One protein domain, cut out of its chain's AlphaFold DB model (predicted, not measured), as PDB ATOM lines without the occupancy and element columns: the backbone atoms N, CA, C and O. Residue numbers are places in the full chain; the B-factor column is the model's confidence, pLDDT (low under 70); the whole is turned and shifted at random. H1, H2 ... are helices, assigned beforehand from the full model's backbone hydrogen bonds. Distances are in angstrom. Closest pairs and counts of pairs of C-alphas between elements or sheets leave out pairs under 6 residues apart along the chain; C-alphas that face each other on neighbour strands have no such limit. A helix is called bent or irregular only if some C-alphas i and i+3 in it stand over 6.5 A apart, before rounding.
ATOM      1  N   ALA A   2     195.115 122.212 236.499       55.59
ATOM      2  CA  ALA A   2     195.711 122.084 237.828       55.59
ATOM      3  C   ALA A   2     196.729 123.215 238.055       55.59
ATOM      4  O   ALA A   2     197.653 123.390 237.254       55.59
ATOM      5  N   SER A   3     196.522 124.020 239.099       54.00
ATOM      6  CA  SER A   3     197.279 125.259 239.308       54.00
ATOM      7  C   SER A   3     198.786 125.029 239.485       54.00
ATOM      8  O   SER A   3     199.570 125.918 239.179       54.00
ATOM      9  N   TYR A   4     199.196 123.823 239.887       58.62
ATOM     10  CA  TYR A   4     200.601 123.412 239.996       58.62
ATOM     11  C   TYR A   4     201.082 122.511 238.843       58.62
ATOM     12  O   TYR A   4     202.091 121.832 238.974       58.62
ATOM     13  N   SER A   5     200.374 122.483 237.708       61.53
ATOM     14  CA  SER A   5     200.869 121.818 236.491       61.53
ATOM     15  C   SER A   5     202.058 122.567 235.873       61.53
ATOM     16  O   SER A   5     202.246 123.759 236.130       61.53
ATOM     17  N   ASP A   6     202.801 121.910 234.975       56.97
ATOM     18  CA  ASP A   6     203.933 122.507 234.242       56.97
ATOM     19  C   ASP A   6     203.582 123.818 233.523       56.97
ATOM     20  O   ASP A   6     204.446 124.677 233.349       56.97
ATOM     21  N   ASN A   7     202.308 124.006 233.162       63.53
ATOM     22  CA  ASN A   7     201.783 125.216 232.526       63.53
ATOM     23  C   ASN A   7     200.956 126.107 233.475       63.53
ATOM     24  O   ASN A   7     200.505 127.177 233.069       63.53
ATOM     25  N   GLY A   8     200.745 125.699 234.731       63.69
ATOM     26  CA  GLY A   8     199.874 126.389 235.692       63.69
ATOM     27  C   GLY A   8     200.345 127.799 236.063       63.69
ATOM     28  O   GLY A   8     199.527 128.675 236.336       63.69
ATOM     29  N   TRP A   9     201.653 128.048 235.979       73.62
ATOM     30  CA  TRP A   9     202.283 129.339 236.271       73.62
ATOM     31  C   TRP A   9     202.310 130.300 235.066       73.62
ATOM     32  O   TRP A   9     202.516 131.498 235.255       73.62
ATOM     33  N   LEU A  10     202.058 129.814 233.840       81.50
ATOM     34  CA  LEU A  10     202.177 130.605 232.606       81.50
ATOM     35  C   LEU A  10     201.258 131.831 232.614       81.50
ATOM     36  O   LEU A  10     201.690 132.935 232.289       81.50
ATOM     37  N   ASN A  11     200.001 131.650 233.023       82.00
ATOM     38  CA  ASN A  11     199.032 132.746 233.090       82.00
ATOM     39  C   ASN A  11     199.476 133.827 234.079       82.00
ATOM     40  O   ASN A  11     199.336 135.016 233.796       82.00
ATOM     41  N   THR A  12     200.053 133.420 235.211       84.69
ATOM     42  CA  THR A  12     200.604 134.344 236.204       84.69
ATOM     43  C   THR A  12     201.804 135.097 235.644       84.69
ATOM     44  O   THR A  12     201.873 136.311 235.800       84.69
ATOM     45  N   SER A  13     202.711 134.428 234.926       87.38
ATOM     46  CA  SER A  13     203.854 135.098 234.297       87.38
ATOM     47  C   SER A  13     203.455 136.067 233.190       87.38
ATOM     48  O   SER A  13     204.033 137.147 233.106       87.38
ATOM     49  N   ILE A  14     202.449 135.734 232.374       90.31
ATOM     50  CA  ILE A  14     201.905 136.666 231.374       90.31
ATOM     51  C   ILE A  14     201.282 137.877 232.075       90.31
ATOM     52  O   ILE A  14     201.568 139.014 231.706       90.31
ATOM     53  N   ALA A  15     200.467 137.651 233.110       91.81
ATOM     54  CA  ALA A  15     199.856 138.730 233.881       91.81
ATOM     55  C   ALA A  15     200.909 139.631 234.547       91.81
ATOM     56  O   ALA A  15     200.759 140.851 234.547       91.81
ATOM     57  N   LEU A  16     201.987 139.043 235.072       92.44
ATOM     58  CA  LEU A  16     203.113 139.770 235.648       92.44
ATOM     59  C   LEU A  16     203.851 140.599 234.593       92.44
ATOM     60  O   LEU A  16     204.119 141.772 234.838       92.44
ATOM     61  N   GLY A  17     204.120 140.031 233.415       93.75
ATOM     62  CA  GLY A  17     204.722 140.754 232.293       93.75
ATOM     63  C   GLY A  17     203.893 141.974 231.882       93.75
ATOM     64  O   GLY A  17     204.414 143.084 231.850       93.75
ATOM     65  N   LEU A  18     202.583 141.797 231.688       96.00
ATOM     66  CA  LEU A  18     201.667 142.896 231.359       96.00
ATOM     67  C   LEU A  18     201.593 143.951 232.471       96.00
ATOM     68  O   LEU A  18     201.507 145.142 232.190       96.00
ATOM     69  N   ALA A  19     201.632 143.542 233.740       95.56
ATOM     70  CA  ALA A  19     201.638 144.473 234.865       95.56
ATOM     71  C   ALA A  19     202.905 145.346 234.902       95.56
ATOM     72  O   ALA A  19     202.829 146.515 235.282       95.56
ATOM     73  N   LEU A  20     204.052 144.795 234.498       94.31
ATOM     74  CA  LEU A  20     205.301 145.545 234.361       94.31
ATOM     75  C   LEU A  20     205.261 146.484 233.149       94.31
ATOM     76  O   LEU A  20     205.637 147.643 233.274       94.31
ATOM     77  N   GLU A  21     204.747 146.025 232.004       96.00
ATOM     78  CA  GLU A  21     204.569 146.863 230.805       96.00
ATOM     79  C   GLU A  21     203.614 148.045 231.038       96.00
ATOM     80  O   GLU A  21     203.771 149.101 230.432       96.00
ATOM     81  N   LEU A  22     202.629 147.876 231.924       95.88
ATOM     82  CA  LEU A  22     201.678 148.918 232.318       95.88
ATOM     83  C   LEU A  22     202.180 149.823 233.455       95.88
ATOM     84  O   LEU A  22     201.400 150.646 233.940       95.88
ATOM     85  N   GLU A  23     203.430 149.663 233.901       94.81
ATOM     86  CA  GLU A  23     204.040 150.467 234.972       94.81
ATOM     87  C   GLU A  23     203.199 150.461 236.270       94.81
ATOM     88  O   GLU A  23     203.018 151.469 236.969       94.81
ATOM     89  N   LEU A  24     202.605 149.305 236.604       95.12
ATOM     90  CA  LEU A  24     201.837 149.176 237.842       95.12
ATOM     91  C   LEU A  24     202.686 149.352 239.121       95.12
ATOM     92  O   LEU A  24     202.146 149.908 240.085       95.12
ATOM     93  N   PRO A  25     203.969 148.935 239.183       93.38
ATOM     94  CA  PRO A  25     204.838 149.240 240.324       93.38
ATOM     95  C   PRO A  25     204.988 150.746 240.584       93.38
ATOM     96  O   PRO A  25     204.938 151.191 241.731       93.38
ATOM     97  N   GLU A  26     205.101 151.558 239.537       93.69
ATOM     98  CA  GLU A  26     205.231 153.011 239.617       93.69
ATOM     99  C   GLU A  26     203.963 153.643 240.203       93.69
ATOM    100  O   GLU A  26     204.041 154.580 241.004       93.69
ATOM    101  N   ALA A  27     202.789 153.096 239.873       93.62
ATOM    102  CA  ALA A  27     201.524 153.525 240.465       93.62
ATOM    103  C   ALA A  27     201.492 153.318 241.991       93.62
ATOM    104  O   ALA A  27     200.888 154.122 242.705       93.62
ATOM    105  N   VAL A  28     202.168 152.280 242.506       92.62
ATOM    106  CA  VAL A  28     202.326 152.075 243.953       92.62
ATOM    107  C   VAL A  28     203.134 153.207 244.565       92.62
ATOM    108  O   VAL A  28     202.672 153.831 245.516       92.62
ATOM    109  N   GLU A  29     204.311 153.520 244.025       92.62
ATOM    110  CA  GLU A  29     205.152 154.581 244.591       92.62
ATOM    111  C   GLU A  29     204.458 155.950 244.535       92.62
ATOM    112  O   GLU A  29     204.501 156.707 245.507       92.62
ATOM    113  N   GLN A  30     203.716 156.235 243.459       93.81
ATOM    114  CA  GLN A  30     202.897 157.447 243.350       93.81
ATOM    115  C   GLN A  30     201.787 157.507 244.409       93.81
ATOM    116  O   GLN A  30     201.583 158.554 245.030       93.81
ATOM    117  N   LEU A  31     201.075 156.400 244.649       93.81
ATOM    118  CA  LEU A  31     200.047 156.334 245.690       93.81
ATOM    119  C   LEU A  31     200.651 156.493 247.088       93.81
ATOM    120  O   LEU A  31     200.114 157.216 247.931       93.81
ATOM    121  N   MET A  32     201.779 155.832 247.337       91.50
ATOM    122  CA  MET A  32     202.457 155.866 248.627       91.50
ATOM    123  C   MET A  32     202.979 157.266 248.938       91.50
ATOM    124  O   MET A  32     202.769 157.746 250.050       91.50
ATOM    125  N   ALA A  33     203.538 157.973 247.955       90.56
ATOM    126  CA  ALA A  33     203.946 159.369 248.106       90.56
ATOM    127  C   ALA A  33     202.779 160.300 248.489       90.56
ATOM    128  O   ALA A  33     202.981 161.262 249.225       90.56
ATOM    129  N   ARG A  34     201.552 160.005 248.035       89.31
ATOM    130  CA  ARG A  34     200.337 160.757 248.406       89.31
ATOM    131  C   ARG A  34     199.757 160.348 249.763       89.31
ATOM    132  O   ARG A  34     199.064 161.137 250.403       89.31
ATOM    133  N   THR A  35     200.020 159.115 250.188       86.50
ATOM    134  CA  THR A  35     199.488 158.533 251.428       86.50
ATOM    135  C   THR A  35     200.355 158.883 252.638       86.50
ATOM    136  O   THR A  35     199.834 159.107 253.731       86.50
ATOM    137  N   VAL A  36     201.679 158.972 252.471       78.31
ATOM    138  CA  VAL A  36     202.596 159.340 253.559       78.31
ATOM    139  C   VAL A  36     202.294 160.766 254.030       78.31
ATOM    140  O   VAL A  36     202.412 161.726 253.276       78.31
ATOM    141  N   GLY A  37     201.890 160.904 255.297       70.00
ATOM    142  CA  GLY A  37     201.513 162.191 255.896       70.00
ATOM    143  C   GLY A  37     200.061 162.619 255.645       70.00
ATOM    144  O   GLY A  37     199.660 163.687 256.106       70.00
ATOM    145  N   ALA A  38     199.252 161.801 254.962       77.12
ATOM    146  CA  ALA A  38     197.824 162.055 254.821       77.12
ATOM    147  C   ALA A  38     197.119 161.934 256.183       77.12
ATOM    148  O   ALA A  38     197.160 160.890 256.834       77.12
ATOM    149  N   SER A  39     196.458 163.009 256.621       74.50
ATOM    150  CA  SER A  39     195.647 162.996 257.837       74.50
ATOM    151  C   SER A  39     194.258 162.412 257.574       74.50
ATOM    152  O   SER A  39     193.742 162.449 256.455       74.50
ATOM    153  N   ILE A  40     193.603 161.937 258.633       73.69
ATOM    154  CA  ILE A  40     192.197 161.499 258.581       73.69
ATOM    155  C   ILE A  40     191.298 162.629 258.038       73.69
ATOM    156  O   ILE A  40     190.377 162.378 257.265       73.69
ATOM    157  N   GLU A  41     191.614 163.890 258.353       75.50
ATOM    158  CA  GLU A  41     190.897 165.066 257.847       75.50
ATOM    159  C   GLU A  41     191.026 165.251 256.327       75.50
ATOM    160  O   GLU A  41     190.074 165.693 255.683       75.50
ATOM    161  N   ARG A  42     192.179 164.905 255.731       83.94
ATOM    162  CA  ARG A  42     192.356 164.915 254.267       83.94
ATOM    163  C   ARG A  42     191.381 163.938 253.625       83.94
ATOM    164  O   ARG A  42     190.682 164.298 252.687       83.94
ATOM    165  N   TYR A  43     191.300 162.731 254.170       82.31
ATOM    166  CA  TYR A  43     190.407 161.701 253.658       82.31
ATOM    167  C   TYR A  43     188.927 162.025 253.876       82.31
ATOM    168  O   TYR A  43     188.112 161.699 253.014       82.31
ATOM    169  N   ALA A  44     188.583 162.756 254.940       76.69
ATOM    170  CA  ALA A  44     187.229 163.270 255.148       76.69
ATOM    171  C   ALA A  44     186.796 164.285 254.071       76.69
ATOM    172  O   ALA A  44     185.614 164.370 253.747       76.69
ATOM    173  N   LYS A  45     187.743 165.028 253.476       80.88
ATOM    174  CA  LYS A  45     187.482 165.948 252.351       80.88
ATOM    175  C   LYS A  45     187.331 165.232 251.002       80.88
ATOM    176  O   LYS A  45     186.991 165.877 250.013       80.88
ATOM    177  N   GLY A  46     187.538 163.915 250.971       81.94
ATOM    178  CA  GLY A  46     187.500 163.096 249.768       81.94
ATOM    179  C   GLY A  46     188.855 162.996 249.062       81.94
ATOM    180  O   GLY A  46     189.751 163.815 249.254       81.94
ATOM    181  N   VAL A  47     188.992 161.956 248.241       89.94
ATOM    182  CA  VAL A  47     190.159 161.704 247.380       89.94
ATOM    183  C   VAL A  47     189.809 162.003 245.925       89.94
ATOM    184  O   VAL A  47     188.678 161.746 245.496       89.94
ATOM    185  N   ASP A  48     190.765 162.549 245.173       92.25
ATOM    186  CA  ASP A  48     190.584 162.839 243.749       92.25
ATOM    187  C   ASP A  48     190.523 161.554 242.898       92.25
ATOM    188  O   ASP A  48     190.877 160.462 243.349       92.25
ATOM    189  N   GLU A  49     190.028 161.663 241.661       94.75
ATOM    190  CA  GLU A  49     189.882 160.501 240.770       94.75
ATOM    191  C   GLU A  49     191.216 159.839 240.411       94.75
ATOM    192  O   GLU A  49     191.250 158.631 240.166       94.75
ATOM    193  N   GLU A  50     192.315 160.594 240.425       95.19
ATOM    194  CA  GLU A  50     193.638 160.052 240.131       95.19
ATOM    195  C   GLU A  50     194.139 159.176 241.282       95.19
ATOM    196  O   GLU A  50     194.588 158.060 241.054       95.19
ATOM    197  N   GLU A  51     193.979 159.599 242.533       94.19
ATOM    198  CA  GLU A  51     194.304 158.790 243.711       94.19
ATOM    199  C   GLU A  51     193.423 157.534 243.787       94.19
ATOM    200  O   GLU A  51     193.921 156.444 244.083       94.19
ATOM    201  N   LYS A  52     192.137 157.630 243.415       94.62
ATOM    202  CA  LYS A  52     191.276 156.441 243.274       94.62
ATOM    203  C   LYS A  52     191.775 155.493 242.183       94.62
ATOM    204  O   LYS A  52     191.732 154.274 242.370       94.62
ATOM    205  N   ARG A  53     192.225 156.028 241.042       96.44
ATOM    206  CA  ARG A  53     192.815 155.245 239.945       96.44
ATOM    207  C   ARG A  53     194.085 154.541 240.412       96.44
ATOM    208  O   ARG A  53     194.175 153.327 240.248       96.44
ATOM    209  N   LEU A  54     194.998 155.268 241.053       96.44
ATOM    210  CA  LEU A  54     196.237 154.733 241.613       96.44
ATOM    211  C   LEU A  54     195.958 153.600 242.607       96.44
ATOM    212  O   LEU A  54     196.549 152.535 242.477       96.44
ATOM    213  N   PHE A  55     194.977 153.752 243.504       95.44
ATOM    214  CA  PHE A  55     194.591 152.680 244.429       95.44
ATOM    215  C   PHE A  55     194.155 151.396 243.709       95.44
ATOM    216  O   PHE A  55     194.542 150.294 244.102       95.44
ATOM    217  N   ARG A  56     193.367 151.507 242.630       95.62
ATOM    218  CA  ARG A  56     192.948 150.339 241.835       95.62
ATOM    219  C   ARG A  56     194.130 149.661 241.139       95.62
ATOM    220  O   ARG A  56     194.183 148.430 241.112       95.62
ATOM    221  N   LEU A  57     195.077 150.439 240.616       96.19
ATOM    222  CA  LEU A  57     196.299 149.904 240.010       96.19
ATOM    223  C   LEU A  57     197.182 149.217 241.052       96.19
ATOM    224  O   LEU A  57     197.601 148.086 240.836       96.19
ATOM    225  N   THR A  58     197.364 149.838 242.218       94.81
ATOM    226  CA  THR A  58     198.082 149.254 243.356       94.81
ATOM    227  C   THR A  58     197.462 147.928 243.800       94.81
ATOM    228  O   THR A  58     198.174 146.938 243.948       94.81
ATOM    229  N   ARG A  59     196.132 147.857 243.945       94.69
ATOM    230  CA  ARG A  59     195.423 146.602 244.249       94.69
ATOM    231  C   ARG A  59     195.696 145.523 243.198       94.69
ATOM    232  O   ARG A  59     195.940 144.374 243.551       94.69
ATOM    233  N   THR A  60     195.663 145.895 241.920       95.62
ATOM    234  CA  THR A  60     195.906 144.969 240.802       95.62
ATOM    235  C   THR A  60     197.341 144.446 240.825       95.62
ATOM    236  O   THR A  60     197.542 143.235 240.771       95.62
ATOM    237  N   TRP A  61     198.323 145.337 241.000       94.75
ATOM    238  CA  TRP A  61     199.734 144.981 241.151       94.75
ATOM    239  C   TRP A  61     199.944 143.961 242.266       94.75
ATOM    240  O   TRP A  61     200.505 142.894 242.034       94.75
ATOM    241  N   TYR A  62     199.441 144.255 243.465       93.75
ATOM    242  CA  TYR A  62     199.611 143.368 244.610       93.75
ATOM    243  C   TYR A  62     198.860 142.044 244.457       93.75
ATOM    244  O   TYR A  62     199.348 141.025 244.936       93.75
ATOM    245  N   GLY A  63     197.724 142.024 243.754       93.12
ATOM    246  CA  GLY A  63     197.037 140.785 243.382       93.12
ATOM    247  C   GLY A  63     197.898 139.880 242.497       93.12
ATOM    248  O   GLY A  63     198.046 138.695 242.792       93.12
ATOM    249  N   VAL A  64     198.511 140.445 241.452       92.69
ATOM    250  CA  VAL A  64     199.407 139.712 240.542       92.69
ATOM    251  C   VAL A  64     200.685 139.273 241.260       92.69
ATOM    252  O   VAL A  64     201.057 138.103 241.181       92.69
ATOM    253  N   LEU A  65     201.311 140.170 242.028       91.75
ATOM    254  CA  LEU A  65     202.511 139.880 242.816       91.75
ATOM    255  C   LEU A  65     202.270 138.747 243.821       91.75
ATOM    256  O   LEU A  65     203.115 137.870 243.985       91.75
ATOM    257  N   ASN A  66     201.110 138.750 244.483       92.25
ATOM    258  CA  ASN A  66     200.738 137.704 245.426       92.25
ATOM    259  C   ASN A  66     200.627 136.336 244.742       92.25
ATOM    260  O   ASN A  66     201.085 135.341 245.297       92.25
ATOM    261  N   LEU A  67     200.046 136.281 243.540       89.12
ATOM    262  CA  LEU A  67     199.963 135.039 242.772       89.12
ATOM    263  C   LEU A  67     201.341 134.555 242.325       89.12
ATOM    264  O   LEU A  67     201.622 133.369 242.482       89.12
ATOM    265  N   ASP A  68     202.208 135.451 241.843       89.00
ATOM    266  CA  ASP A  68     203.597 135.106 241.505       89.00
ATOM    267  C   ASP A  68     204.316 134.475 242.702       89.00
ATOM    268  O   ASP A  68     204.906 133.402 242.580       89.00
ATOM    269  N   HIS A  69     204.184 135.071 243.889       88.88
ATOM    270  CA  HIS A  69     204.777 134.517 245.102       88.88
ATOM    271  C   HIS A  69     204.165 133.174 245.508       88.88
ATOM    272  O   HIS A  69     204.917 132.266 245.845       88.88
ATOM    273  N   ILE A  70     202.836 133.016 245.472       86.12
ATOM    274  CA  ILE A  70     202.175 131.736 245.787       86.12
ATOM    275  C   ILE A  70     202.724 130.639 244.877       86.12
ATOM    276  O   ILE A  70     203.206 129.625 245.371       86.12
ATOM    277  N   PHE A  71     202.706 130.854 243.562       81.25
ATOM    278  CA  PHE A  71     203.162 129.853 242.602       81.25
ATOM    279  C   PHE A  71     204.660 129.597 242.648       81.25
ATOM    280  O   PHE A  71     205.091 128.491 242.345       81.25
ATOM    281  N   SER A  72     205.450 130.592 243.033       81.06
ATOM    282  CA  SER A  72     206.893 130.431 243.153       81.06
ATOM    283  C   SER A  72     207.251 129.667 244.423       81.06
ATOM    284  O   SER A  72     207.900 128.631 244.344       81.06
ATOM    285  N   LEU A  73     206.755 130.102 245.585       80.31
ATOM    286  CA  LEU A  73     207.032 129.469 246.881       80.31
ATOM    287  C   LEU A  73     206.508 128.041 246.945       80.31
ATOM    288  O   LEU A  73     207.244 127.118 247.286       80.31
ATOM    289  N   ASP A  74     205.238 127.874 246.590       75.69
ATOM    290  CA  ASP A  74     204.552 126.587 246.612       75.69
ATOM    291  C   ASP A  74     204.842 125.770 245.339       75.69
ATOM    292  O   ASP A  74     204.338 124.661 245.201       75.69
ATOM    293  N   GLY A  75     205.611 126.338 244.400       67.38
ATOM    294  CA  GLY A  75     206.131 125.676 243.205       67.38
ATOM    295  C   GLY A  75     207.662 125.561 243.173       67.38
ATOM    296  O   GLY A  75     208.237 125.242 242.133       67.38
ATOM    297  N   GLY A  76     208.355 125.833 244.281       66.31
ATOM    298  CA  GLY A  76     209.797 125.601 244.416       66.31
ATOM    299  C   GLY A  76     210.704 126.458 243.567       66.31
ATOM    300  O   GLY A  76     211.897 126.171 243.464       66.31
ATOM    301  N   LYS A  77     210.149 127.496 242.958       69.88
ATOM    302  CA  LYS A  77     210.864 128.453 242.130       69.88
ATOM    303  C   LYS A  77     211.068 129.730 242.935       69.88
ATOM    304  O   LYS A  77     210.316 130.048 243.852       69.88
ATOM    305  N   LYS A  78     212.111 130.480 242.598       76.25
ATOM    306  CA  LYS A  78     212.267 131.829 243.141       76.25
ATOM    307  C   LYS A  78     211.204 132.742 242.504       76.25
ATOM    308  O   LYS A  78     211.017 132.619 241.291       76.25
ATOM    309  N   PRO A  79     210.543 133.633 243.271       80.88
ATOM    310  CA  PRO A  79     209.652 134.646 242.710       80.88
ATOM    311  C   PRO A  79     210.315 135.428 241.582       80.88
ATOM    312  O   PRO A  79     211.499 135.770 241.671       80.88
ATOM    313  N   ALA A  80     209.556 135.708 240.523       83.44
ATOM    314  CA  ALA A  80     210.075 136.433 239.370       83.44
ATOM    315  C   ALA A  80     210.341 137.903 239.713       83.44
ATOM    316  O   ALA A  80     211.271 138.508 239.178       83.44
ATOM    317  N   VAL A  81     209.553 138.469 240.634       83.44
ATOM    318  CA  VAL A  81     209.730 139.835 241.130       83.44
ATOM    319  C   VAL A  81     209.771 139.839 242.650       83.44
ATOM    320  O   VAL A  81     208.833 139.412 243.315       83.44
ATOM    321  N   THR A  82     210.832 140.415 243.209       76.31
ATOM    322  CA  THR A  82     210.896 140.769 244.628       76.31
ATOM    323  C   THR A  82     210.511 142.237 244.804       76.31
ATOM    324  O   THR A  82     211.057 143.087 244.092       76.31
ATOM    325  N   PRO A  83     209.609 142.585 245.736       70.31
ATOM    326  CA  PRO A  83     209.264 143.979 245.982       70.31
ATOM    327  C   PRO A  83     210.502 144.770 246.426       70.31
ATOM    328  O   PRO A  83     211.215 144.366 247.340       70.31
ATOM    329  N   ALA A  84     210.738 145.929 245.806       67.00
ATOM    330  CA  ALA A  84     211.895 146.785 246.101       67.00
ATOM    331  C   ALA A  84     211.866 147.407 247.512       67.00
ATOM    332  O   ALA A  84     212.843 148.003 247.959       67.00
ATOM    333  N   SER A  85     210.737 147.308 248.213       74.94
ATOM    334  CA  SER A  85     210.530 147.919 249.521       74.94
ATOM    335  C   SER A  85     209.790 146.984 250.469       74.94
ATOM    336  O   SER A  85     209.160 146.017 250.041       74.94
ATOM    337  N   SER A  86     209.864 147.282 251.771       85.38
ATOM    338  CA  SER A  86     209.239 146.448 252.799       85.38
ATOM    339  C   SER A  86     207.737 146.274 252.533       85.38
ATOM    340  O   SER A  86     207.029 147.281 252.403       85.38
ATOM    341  N   PRO A  87     207.214 145.032 252.533       85.50
ATOM    342  CA  PRO A  87     205.790 144.777 252.331       85.50
ATOM    343  C   PRO A  87     204.927 145.421 253.426       85.50
ATOM    344  O   PRO A  87     203.792 145.801 253.153       85.50
ATOM    345  N   ARG A  88     205.483 145.682 254.624       90.12
ATOM    346  CA  ARG A  88     204.796 146.400 255.716       90.12
ATOM    347  C   ARG A  88     204.339 147.807 255.317       90.12
ATOM    348  O   ARG A  88     203.407 148.334 255.924       90.12
ATOM    349  N   ARG A  89     204.941 148.418 254.285       88.56
ATOM    350  CA  ARG A  89     204.500 149.716 253.740       88.56
ATOM    351  C   ARG A  89     203.018 149.685 253.340       88.56
ATOM    352  O   ARG A  89     202.333 150.685 253.533       88.56
ATOM    353  N   LEU A  90     202.495 148.538 252.896       90.12
ATOM    354  CA  LEU A  90     201.075 148.332 252.571       90.12
ATOM    355  C   LEU A  90     200.116 148.753 253.683       90.12
ATOM    356  O   LEU A  90     199.008 149.210 253.407       90.12
ATOM    357  N   ARG A  91     200.547 148.651 254.944       92.25
ATOM    358  CA  ARG A  91     199.720 149.012 256.097       92.25
ATOM    359  C   ARG A  91     199.333 150.497 256.104       92.25
ATOM    360  O   ARG A  91     198.304 150.847 256.673       92.25
ATOM    361  N   ALA A  92     200.082 151.367 255.421       89.50
ATOM    362  CA  ALA A  92     199.712 152.775 255.249       89.50
ATOM    363  C   ALA A  92     198.400 152.954 254.458       89.50
ATOM    364  O   ALA A  92     197.676 153.924 254.670       89.50
ATOM    365  N   LEU A  93     198.060 151.998 253.588       91.38
ATOM    366  CA  LEU A  93     196.851 152.025 252.763       91.38
ATOM    367  C   LEU A  93     195.589 151.599 253.530       91.38
ATOM    368  O   LEU A  93     194.484 151.720 253.002       91.38
ATOM    369  N   LEU A  94     195.717 151.118 254.772       89.94
ATOM    370  CA  LEU A  94     194.588 150.623 255.569       89.94
ATOM    371  C   LEU A  94     193.586 151.726 255.946       89.94
ATOM    372  O   LEU A  94     192.387 151.471 256.056       89.94
ATOM    373  N   SER A  95     194.068 152.961 256.077       87.44
ATOM    374  CA  SER A  95     193.235 154.135 256.361       87.44
ATOM    375  C   SER A  95     192.645 154.776 255.101       87.44
ATOM    376  O   SER A  95     191.927 155.771 255.198       87.44
ATOM    377  N   HIS A  96     192.967 154.261 253.911       90.50
ATOM    378  CA  HIS A  96     192.587 154.897 252.657       90.50
ATOM    379  C   HIS A  96     191.084 154.703 252.343       90.50
ATOM    380  O   HIS A  96     190.590 153.575 252.419       90.50
ATOM    381  N   PRO A  97     190.346 155.738 251.886       89.31
ATOM    382  CA  PRO A  97     188.896 155.658 251.638       89.31
ATOM    383  C   PRO A  97     188.447 154.652 250.573       89.31
ATOM    384  O   PRO A  97     187.282 154.277 250.536       89.31
TER     385      PRO A  97
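What this domain is: This is residues 2 to 97 of the 413 residues of an uncharacterized protein of Coniosporium apollinis (strain CBS 100218) (UniProt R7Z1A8). One long helix, H4, makes the long axis of a rod, with H1 and H2 one after the other along it, each crossing it at a slant. H3 sits at one end of the rod and residues 2 to 8 at the other, and after H4 the chain folds back through a long loop into H5, which meets the end of H2. The printed part has 96 residues with five named helices, H1 to H5 in that order, and no named strand; it is all helix. It is only just loose, close to compact, with a radius of gyration of the C-alphas of 15.5 A and spans of 50 by 23 by 22 A.

How they stand to each other: Start at H1, residues 10 to 21, which touches residues 61 to 68 of H4, residues 49 to 73. Their closest C-alphas, those of Thr 12 and Asp 68, are 6.1 A apart; they run opposite ways at a tilt of 37 degrees, only just steep. Next, H2, residues 24 to 35, touches residues 51 to 61 of H4 at a steep tilt of 54 degrees, opposite ways, closest at the C-alphas of Val 28 and Thr 58, 5.1 A. H3, residues 40 to 44, touches no helix. H5, residues 87 to 95, touches H2 only at their ends, closest at the C-alphas of Thr 35 and Ala 92, 6.9 A. H1 and H5 are apart. Every O i to N i+4 pair is within hydrogen-bond range in H1, H2, H3 and H4; in H5 it is 0 of 5, beside 5 of 6 O i to N i+3 pairs.

Where its parts are: Find C-alpha 10 at (202.177, 130.605, 232.606); H1 runs 16.5 A from there. H2 spans 16.7 A and H3 6.3 A. From C-alpha 49 at (189.882, 160.501, 240.770), H4 runs 36.0 A. H5 spans 16.2 A to C-alpha 95 at (193.235, 154.135, 256.361), and is only just irregular: C-alphas 92 and 95 are 6.7 A apart.

The domain as a whole: Look to Asp 6 and Glu 41 for the two C-alphas farthest apart, 50.4 A. The printed part has no cut; the link from H4 to H5, residues 74 to 86, is long. Low confidence, under 70, stands at residues 2 to 8, 75 to 77 and 84.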